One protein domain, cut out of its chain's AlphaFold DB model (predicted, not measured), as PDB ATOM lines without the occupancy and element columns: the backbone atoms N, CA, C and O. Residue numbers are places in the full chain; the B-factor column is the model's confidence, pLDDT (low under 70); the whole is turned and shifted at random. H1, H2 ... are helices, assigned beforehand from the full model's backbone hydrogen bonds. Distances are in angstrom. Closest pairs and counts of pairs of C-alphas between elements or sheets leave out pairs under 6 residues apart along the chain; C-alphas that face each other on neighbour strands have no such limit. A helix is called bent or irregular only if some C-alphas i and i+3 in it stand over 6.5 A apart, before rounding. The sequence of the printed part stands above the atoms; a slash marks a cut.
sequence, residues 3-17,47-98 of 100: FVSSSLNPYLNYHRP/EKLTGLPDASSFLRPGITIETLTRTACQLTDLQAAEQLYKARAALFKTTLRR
ATOM      1  N   PHE A   3     132.274 132.461 110.030       91.62
ATOM      2  CA  PHE A   3     131.211 131.440 110.022       91.62
ATOM      3  C   PHE A   3     131.643 130.065 110.566       91.62
ATOM      4  O   PHE A   3     130.887 129.424 111.296       91.62
ATOM      5  N   VAL A   4     132.852 129.607 110.220       92.38
ATOM      6  CA  VAL A   4     133.321 128.269 110.611       92.38
ATOM      7  C   VAL A   4     133.500 128.191 112.125       92.38
ATOM      8  O   VAL A   4     132.925 127.322 112.771       92.38
ATOM      9  N   SER A   5     134.244 129.133 112.706       92.12
ATOM     10  CA  SER A   5     134.535 129.142 114.140       92.12
ATOM     11  C   SER A   5     133.341 129.556 115.002       92.12
ATOM     12  O   SER A   5     133.209 129.039 116.104       92.12
ATOM     13  N   SER A   6     132.487 130.475 114.531       91.69
ATOM     14  CA  SER A   6     131.395 131.036 115.340       91.69
ATOM     15  C   SER A   6     130.077 130.279 115.233       91.69
ATOM     16  O   SER A   6     129.252 130.386 116.132       91.69
ATOM     17  N   SER A   7     129.830 129.577 114.125       94.19
ATOM     18  CA  SER A   7     128.510 129.002 113.837       94.19
ATOM     19  C   SER A   7     128.594 127.518 113.512       94.19
ATOM     20  O   SER A   7     127.915 126.715 114.147       94.19
ATOM     21  N   LEU A   8     129.452 127.130 112.562       96.12
ATOM     22  CA  LEU A   8     129.532 125.736 112.125       96.12
ATOM     23  C   LEU A   8     130.121 124.822 113.204       96.12
ATOM     24  O   LEU A   8     129.518 123.804 113.529       96.12
ATOM     25  N   ASN A   9     131.278 125.178 113.766       95.56
ATOM     26  CA  ASN A   9     131.964 124.338 114.746       95.56
ATOM     27  C   ASN A   9     131.143 124.132 116.031       95.56
ATOM     28  O   ASN A   9     131.030 122.981 116.446       95.56
ATOM     29  N   PRO A  10     130.529 125.168 116.642       95.62
ATOM     30  CA  PRO A  10     129.653 124.961 117.795       95.62
ATOM     31  C   PRO A  10     128.496 124.005 117.491       95.62
ATOM     32  O   PRO A  10     128.275 123.057 118.236       95.62
ATOM     33  N   TYR A  11     127.815 124.181 116.352       97.31
ATOM     34  CA  TYR A  11     126.736 123.277 115.958       97.31
ATOM     35  C   TYR A  11     127.218 121.830 115.798       97.31
ATOM     36  O   TYR A  11     126.604 120.905 116.326       97.31
ATOM     37  N   LEU A  12     128.335 121.627 115.090       96.75
ATOM     38  CA  LEU A  12     128.884 120.290 114.869       96.75
ATOM     39  C   LEU A  12     129.313 119.617 116.171       96.75
ATOM     40  O   LEU A  12     129.070 118.427 116.328       96.75
ATOM     41  N   ASN A  13     129.934 120.360 117.085       96.25
ATOM     42  CA  ASN A  13     130.492 119.797 118.309       96.25
ATOM     43  C   ASN A  13     129.437 119.493 119.376       96.25
ATOM     44  O   ASN A  13     129.631 118.550 120.141       96.25
ATOM     45  N   TYR A  14     128.353 120.271 119.427       97.38
ATOM     46  CA  TYR A  14     127.390 120.212 120.530       97.38
ATOM     47  C   TYR A  14     126.020 119.646 120.153       97.38
ATOM     48  O   TYR A  14     125.343 119.135 121.032       97.38
ATOM     49  N   HIS A  15     125.618 119.705 118.877       97.44
ATOM     50  CA  HIS A  15     124.233 119.403 118.472       97.44
ATOM     51  C   HIS A  15     124.115 118.405 117.323       97.44
ATOM     52  O   HIS A  15     123.019 117.939 117.019       97.44
ATOM     53  N   ARG A  16     125.210 118.087 116.622       96.00
ATOM     54  CA  ARG A  16     125.172 117.160 115.487       96.00
ATOM     55  C   ARG A  16     125.551 115.749 115.942       96.00
ATOM     56  O   ARG A  16     126.718 115.530 116.266       96.00
ATOM     57  N   PRO A  17     124.635 114.765 115.865       96.06
ATOM     58  CA  PRO A  17     125.007 113.369 116.029       96.06
ATOM     59  C   PRO A  17     125.963 112.943 114.912       96.06
ATOM     60  O   PRO A  17     125.683 113.124 113.721       96.06
ATOM     61  N   GLU A  47     129.784 114.591 123.547       96.25
ATOM     62  CA  GLU A  47     129.445 113.326 124.220       96.25
ATOM     63  C   GLU A  47     130.557 112.289 124.035       96.25
ATOM     64  O   GLU A  47     131.007 111.677 125.008       96.25
ATOM     65  N   LYS A  48     131.086 112.154 122.809       95.88
ATOM     66  CA  LYS A  48     132.217 111.258 122.553       95.88
ATOM     67  C   LYS A  48     133.424 111.621 123.402       95.88
ATOM     68  O   LYS A  48     134.023 110.724 123.987       95.88
ATOM     69  N   LEU A  49     133.779 112.904 123.447       95.12
ATOM     70  CA  LEU A  49     134.904 113.397 124.232       95.12
ATOM     71  C   LEU A  49     134.713 113.078 125.717       95.12
ATOM     72  O   LEU A  49     135.635 112.564 126.336       95.12
ATOM     73  N   THR A  50     133.518 113.303 126.267       93.75
ATOM     74  CA  THR A  50     133.223 113.004 127.679       93.75
ATOM     75  C   THR A  50     133.294 111.520 128.033       93.75
ATOM     76  O   THR A  50     133.537 111.188 129.187       93.75
ATOM     77  N   GLY A  51     133.125 110.626 127.054       92.38
ATOM     78  CA  GLY A  51     133.252 109.182 127.251       92.38
ATOM     79  C   GLY A  51     134.684 108.641 127.165       92.38
ATOM     80  O   GLY A  51     134.875 107.438 127.336       92.38
ATOM     81  N   LEU A  52     135.685 109.472 126.849       92.62
ATOM     82  CA  LEU A  52     137.082 109.039 126.767       92.62
ATOM     83  C   LEU A  52     137.768 109.090 128.142       92.62
ATOM     84  O   LEU A  52     137.520 110.019 128.915       92.62
ATOM     85  N   PRO A  53     138.679 108.144 128.439       93.31
ATOM     86  CA  PRO A  53     139.533 108.247 129.615       93.31
ATOM     87  C   PRO A  53     140.423 109.491 129.504       93.31
ATOM     88  O   PRO A  53     140.896 109.830 128.418       93.31
ATOM     89  N   ASP A  54     140.621 110.180 130.627       91.56
ATOM     90  CA  ASP A  54     141.486 111.361 130.750       91.56
ATOM     91  C   ASP A  54     141.167 112.510 129.778       91.56
ATOM     92  O   ASP A  54     142.026 113.346 129.490       91.56
ATOM     93  N   ALA A  55     139.923 112.601 129.294       91.88
ATOM     94  CA  ALA A  55     139.492 113.597 128.312       91.88
ATOM     95  C   ALA A  55     139.830 115.046 128.709       91.88
ATOM     96  O   ALA A  55     140.176 115.863 127.854       91.88
ATOM     97  N   SER A  56     139.771 115.362 130.004       90.56
ATOM     98  CA  SER A  56     140.099 116.685 130.542       90.56
ATOM     99  C   SER A  56     141.569 117.073 130.355       90.56
ATOM    100  O   SER A  56     141.857 118.252 130.170       90.56
ATOM    101  N   SER A  57     142.494 116.108 130.338       91.69
ATOM    102  CA  SER A  57     143.937 116.364 130.192       91.69
ATOM    103  C   SER A  57     144.331 116.868 128.800       91.69
ATOM    104  O   SER A  57     145.361 117.519 128.640       91.69
ATOM    105  N   PHE A  58     143.487 116.615 127.798       90.88
ATOM    106  CA  PHE A  58     143.708 117.034 126.413       90.88
ATOM    107  C   PHE A  58     143.055 118.385 126.089       90.88
ATOM    108  O   PHE A  58     143.159 118.873 124.959       90.88
ATOM    109  N   LEU A  59     142.365 118.998 127.056       93.81
ATOM    110  CA  LEU A  59     141.756 120.311 126.891       93.81
ATOM    111  C   LEU A  59     142.795 121.425 127.018       93.81
ATOM    112  O   LEU A  59     143.836 121.299 127.660       93.81
ATOM    113  N   ARG A  60     142.492 122.564 126.391       94.06
ATOM    114  CA  ARG A  60     143.321 123.762 126.542       94.06
ATOM    115  C   ARG A  60     143.253 124.259 127.992       94.06
ATOM    116  O   ARG A  60     142.190 124.142 128.606       94.06
ATOM    117  N   PRO A  61     144.320 124.895 128.504       94.81
ATOM    118  CA  PRO A  61     144.293 125.514 129.825       94.81
ATOM    119  C   PRO A  61     143.074 126.431 130.000       94.81
ATOM    120  O   PRO A  61     142.779 127.251 129.128       94.81
ATOM    121  N   GLY A  62     142.362 126.273 131.117       93.25
ATOM    122  CA  GLY A  62     141.160 127.053 131.441       93.25
ATOM    123  C   GLY A  62     139.855 126.563 130.800       93.25
ATOM    124  O   GLY A  62     138.804 127.119 131.106       93.25
ATOM    125  N   ILE A  63     139.885 125.529 129.951       95.12
ATOM    126  CA  ILE A  63     138.680 124.873 129.426       95.12
ATOM    127  C   ILE A  63     138.448 123.581 130.200       95.12
ATOM    128  O   ILE A  63     139.347 122.749 130.307       95.12
ATOM    129  N   THR A  64     137.229 123.389 130.693       95.69
ATOM    130  CA  THR A  64     136.827 122.152 131.370       95.69
ATOM    131  C   THR A  64     135.651 121.497 130.660       95.69
ATOM    132  O   THR A  64     134.891 122.164 129.949       95.69
ATOM    133  N   ILE A  65     135.469 120.194 130.867       95.12
ATOM    134  CA  ILE A  65     134.331 119.464 130.301       95.12
ATOM    135  C   ILE A  65     133.016 120.108 130.752       95.12
ATOM    136  O   ILE A  65     132.139 120.339 129.928       95.12
ATOM    137  N   GLU A  66     132.912 120.509 132.018       95.19
ATOM    138  CA  GLU A  66     131.712 121.133 132.579       95.19
ATOM    139  C   GLU A  66     131.379 122.454 131.882       95.19
ATOM    140  O   GLU A  66     130.206 122.749 131.637       95.19
ATOM    141  N   THR A  67     132.392 123.259 131.535       96.00
ATOM    142  CA  THR A  67     132.165 124.496 130.773       96.00
ATOM    143  C   THR A  67     131.634 124.204 129.372       96.00
ATOM    144  O   THR A  67     130.693 124.867 128.939       96.00
ATOM    145  N   LEU A  68     132.162 123.175 128.702       95.88
ATOM    146  CA  LEU A  68     131.707 122.750 127.377       95.88
ATOM    147  C   LEU A  68     130.282 122.183 127.423       95.88
ATOM    148  O   LEU A  68     129.455 122.549 126.590       95.88
ATOM    149  N   THR A  69     129.964 121.356 128.420       95.38
ATOM    150  CA  THR A  69     128.612 120.822 128.642       95.38
ATOM    151  C   THR A  69     127.618 121.937 128.921       95.38
ATOM    152  O   THR A  69     126.543 121.962 128.327       95.38
ATOM    153  N   ARG A  70     127.987 122.923 129.750       96.38
ATOM    154  CA  ARG A  70     127.137 124.093 129.990       96.38
ATOM    155  C   ARG A  70     126.849 124.844 128.695       96.38
ATOM    156  O   ARG A  70     125.707 125.234 128.494       96.38
ATOM    157  N   THR A  71     127.848 125.031 127.831       94.62
ATOM    158  CA  THR A  71     127.658 125.643 126.509       94.62
ATOM    159  C   THR A  71     126.721 124.818 125.629       94.62
ATOM    160  O   THR A  71     125.814 125.393 125.033       94.62
ATOM    161  N   ALA A  72     126.875 123.493 125.584       95.25
ATOM    162  CA  ALA A  72     125.997 122.622 124.802       95.25
ATOM    163  C   ALA A  72     124.527 122.703 125.251       95.25
ATOM    164  O   ALA A  72     123.629 122.684 124.417       95.25
ATOM    165  N   CYS A  73     124.266 122.879 126.550       96.25
ATOM    166  CA  CYS A  73     122.909 123.014 127.084       96.25
ATOM    167  C   CYS A  73     122.260 124.397 126.862       96.25
ATOM    168  O   CYS A  73     121.101 124.576 127.230       96.25
ATOM    169  N   GLN A  74     122.968 125.390 126.306       96.69
ATOM    170  CA  GLN A  74     122.416 126.742 126.113       96.69
ATOM    171  C   GLN A  74     121.326 126.804 125.040       96.69
ATOM    172  O   GLN A  74     120.493 127.709 125.072       96.69
ATOM    173  N   LEU A  75     121.352 125.881 124.079       96.12
ATOM    174  CA  LEU A  75     120.424 125.830 122.956       96.12
ATOM    175  C   LEU A  75     119.866 124.419 122.820       96.12
ATOM    176  O   LEU A  75     120.561 123.438 123.073       96.12
ATOM    177  N   THR A  76     118.622 124.310 122.363       96.94
ATOM    178  CA  THR A  76     118.113 123.027 121.871       96.94
ATOM    179  C   THR A  76     118.686 122.725 120.488       96.94
ATOM    180  O   THR A  76     119.070 123.638 119.750       96.94
ATOM    181  N   ASP A  77     118.681 121.455 120.084       95.75
ATOM    182  CA  ASP A  77     119.194 121.051 118.767       95.75
ATOM    183  C   ASP A  77     118.469 121.758 117.614       95.75
ATOM    184  O   ASP A  77     119.094 122.174 116.636       95.75
ATOM    185  N   LEU A  78     117.154 121.964 117.755       97.06
ATOM    186  CA  LEU A  78     116.356 122.698 116.776       97.06
ATOM    187  C   LEU A  78     116.788 124.168 116.694       97.06
ATOM    188  O   LEU A  78     117.015 124.683 115.599       97.06
ATOM    189  N   GLN A  79     116.967 124.833 117.840       97.88
ATOM    190  CA  GLN A  79     117.426 126.225 117.884       97.88
ATOM    191  C   GLN A  79     118.825 126.376 117.281       97.88
ATOM    192  O   GLN A  79     119.069 127.301 116.501       97.88
ATOM    193  N   ALA A  80     119.740 125.462 117.598       97.38
ATOM    194  CA  ALA A  80     121.087 125.466 117.047       97.38
ATOM    195  C   ALA A  80     121.076 125.261 115.520       97.38
ATOM    196  O   ALA A  80     121.796 125.956 114.794       97.38
ATOM    197  N   ALA A  81     120.216 124.371 115.011       96.81
ATOM    198  CA  ALA A  81     120.042 124.152 113.576       96.81
ATOM    199  C   ALA A  81     119.490 125.398 112.863       96.81
ATOM    200  O   ALA A  81     120.005 125.794 111.812       96.81
ATOM    201  N   GLU A  82     118.489 126.062 113.447       97.62
ATOM    202  CA  GLU A  82     117.939 127.313 112.917       97.62
ATOM    203  C   GLU A  82     118.982 128.434 112.868       97.62
ATOM    204  O   GLU A  82     119.089 129.146 111.864       97.62
ATOM    205  N   GLN A  83     119.768 128.599 113.937       96.38
ATOM    206  CA  GLN A  83     120.840 129.593 113.986       96.38
ATOM    207  C   GLN A  83     121.894 129.329 112.906       96.38
ATOM    208  O   GLN A  83     122.286 130.257 112.191       96.38
ATOM    209  N   LEU A  84     122.305 128.068 112.724       96.81
ATOM    210  CA  LEU A  84     123.245 127.693 111.670       96.81
ATOM    211  C   LEU A  84     122.677 127.984 110.275       96.81
ATOM    212  O   LEU A  84     123.392 128.519 109.424       96.81
ATOM    213  N   TYR A  85     121.402 127.669 110.033       95.88
ATOM    214  CA  TYR A  85     120.746 127.944 108.756       95.88
ATOM    215  C   TYR A  85     120.731 129.445 108.442       95.88
ATOM    216  O   TYR A  85     121.130 129.853 107.347       95.88
ATOM    217  N   LYS A  86     120.353 130.280 109.418       95.75
ATOM    218  CA  LYS A  86     120.358 131.747 109.288       95.75
ATOM    219  C   LYS A  86     121.763 132.278 108.991       95.75
ATOM    220  O   LYS A  86     121.935 133.049 108.045       95.75
ATOM    221  N   ALA A  87     122.772 131.820 109.735       94.75
ATOM    222  CA  ALA A  87     124.166 132.211 109.527       94.75
ATOM    223  C   ALA A  87     124.682 131.794 108.138       94.75
ATOM    224  O   ALA A  87     125.344 132.576 107.452       94.75
ATOM    225  N   ARG A  88     124.325 130.588 107.681       94.50
ATOM    226  CA  ARG A  88     124.670 130.082 106.350       94.50
ATOM    227  C   ARG A  88     124.022 130.923 105.250       94.50
ATOM    228  O   ARG A  88     124.700 131.302 104.298       94.50
ATOM    229  N   ALA A  89     122.735 131.242 105.371       93.69
ATOM    230  CA  ALA A  89     122.032 132.072 104.396       93.69
ATOM    231  C   ALA A  89     122.640 133.482 104.304       93.69
ATOM    232  O   ALA A  89     122.833 134.000 103.204       93.69
ATOM    233  N   ALA A  90     122.989 134.087 105.445       91.88
ATOM    234  CA  ALA A  90     123.677 135.375 105.486       91.88
ATOM    235  C   ALA A  90     125.046 135.318 104.789       91.88
ATOM    236  O   ALA A  90     125.344 136.190 103.972       91.88
ATOM    237  N   LEU A  91     125.833 134.262 105.036       90.56
ATOM    238  CA  LEU A  91     127.117 134.047 104.367       90.56
ATOM    239  C   LEU A  91     126.947 134.079 102.841       90.56
ATOM    240  O   LEU A  91     127.553 134.920 102.183       90.56
ATOM    241  N   PHE A  92     126.066 133.247 102.280       88.75
ATOM    242  CA  PHE A  92     125.893 133.165 100.823       88.75
ATOM    243  C   PHE A  92     125.314 134.438 100.191       88.75
ATOM    244  O   PHE A  92     125.697 134.780  99.073       88.75
ATOM    245  N   LYS A  93     124.470 135.194 100.908       87.00
ATOM    246  CA  LYS A  93     124.012 136.520 100.455       87.00
ATOM    247  C   LYS A  93     125.166 137.513 100.297       87.00
ATOM    248  O   LYS A  93     125.129 138.343  99.394       87.00
ATOM    249  N   THR A  94     126.181 137.449 101.162       74.50
ATOM    250  CA  THR A  94     127.348 138.344 101.079       74.50
ATOM    251  C   THR A  94     128.345 137.923 100.003       74.50
ATOM    252  O   THR A  94     128.931 138.786  99.356       74.50
ATOM    253  N   THR A  95     128.521 136.620  99.768       68.50
ATOM    254  CA  THR A  95     129.491 136.115  98.785       68.50
ATOM    255  C   THR A  95     129.048 136.384  97.349       68.50
ATOM    256  O   THR A  95     129.864 136.818  96.546       68.50
ATOM    257  N   LEU A  96     127.753 136.221  97.047       61.84
ATOM    258  CA  LEU A  96     127.190 136.505  95.716       61.84
ATOM    259  C   LEU A  96     127.284 137.989  95.321       61.84
ATOM    260  O   LEU A  96     127.316 138.303  94.139       61.84
ATOM    261  N   ARG A  97     127.366 138.906  96.296       55.50
ATOM    262  CA  ARG A  97     127.540 140.349  96.044       55.50
ATOM    263  C   ARG A  97     128.970 140.749  95.678       55.50
ATOM    264  O   ARG A  97     129.169 141.864  95.225       55.50
ATOM    265  N   ARG A  98     129.965 139.891  95.926       56.19
ATOM    266  CA  ARG A  98     131.380 140.182  95.632       56.19
ATOM    267  C   ARG A  98     131.814 139.749  94.233       56.19
ATOM    268  O   ARG A  98     132.913 140.091  93.822       56.19
TER     269      ARG A  98
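AT A GLANCE: This is residues 3 to 17 and 47 to 98 of the 100 residues of the protein "Integrase, catalytic region" of mine drainage metagenome (UniProt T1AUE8). In an elongated, loose model, H1 lies near the middle, side by side with the longer H5, which runs the opposite way and reaches out to one end, while a small open head of H2, H3 and their loops lies at the other end, with the short helix H4 between that head and H1. Residues 92 to 98, of which 92 to 96 belong to H5, stick out. The printed part has 67 residues with five named helices, H1 to H5 in order, and no named strand: its class is all helix. It is loose, with a radius of gyration of the C-alphas of 14.7 A and spans of 47 by 24 by 18 A.

IN THESE COORDINATES: H1, residues 3 to 14, begins at C-alpha 3 (131.211, 131.440, 110.022) and is 15.8 A long; it is irregular, but only just: C-alphas 6 and 9 are 6.7 A apart. H2 is residues 47 to 50, H3 residues 55 to 58. H4, residues 65 to 72, is 10.5 A long. H5, residues 77 to 96, is 28.9 A long and ends at C-alpha 96 (127.190, 136.505, 95.716).

HOW THE PARTS SIT: H1 and H5 touch, at a shallow tilt of 21 degrees, opposite ways; their closest C-alphas, of Ser 7 and Leu 84, are 5.8 A apart. H1 and H4 are close but not clearly touching, with the C-alphas of Tyr 14 and Ala 72 closest at 5.1 A. H2 and H3 are likewise close but not clearly touching, with Leu 49 and Ala 55 closest, their C-alphas 6.1 A apart. H3 and H5 are apart. Every O i to N i+4 pair is within hydrogen-bond range in H4 and H5, and 6 of 8 in H1; H2 and H3 are too short for such a pair.

THE WHOLE: The C-alphas farthest apart, of Pro 53 and Arg 97, are 48.0 A apart. Residues 18 to 46 are not printed; C-alphas 17 and 47 are 9.3 A apart across the cut. Of the links printed whole, none is long. Residues 95 to 98 have pLDDT under 70.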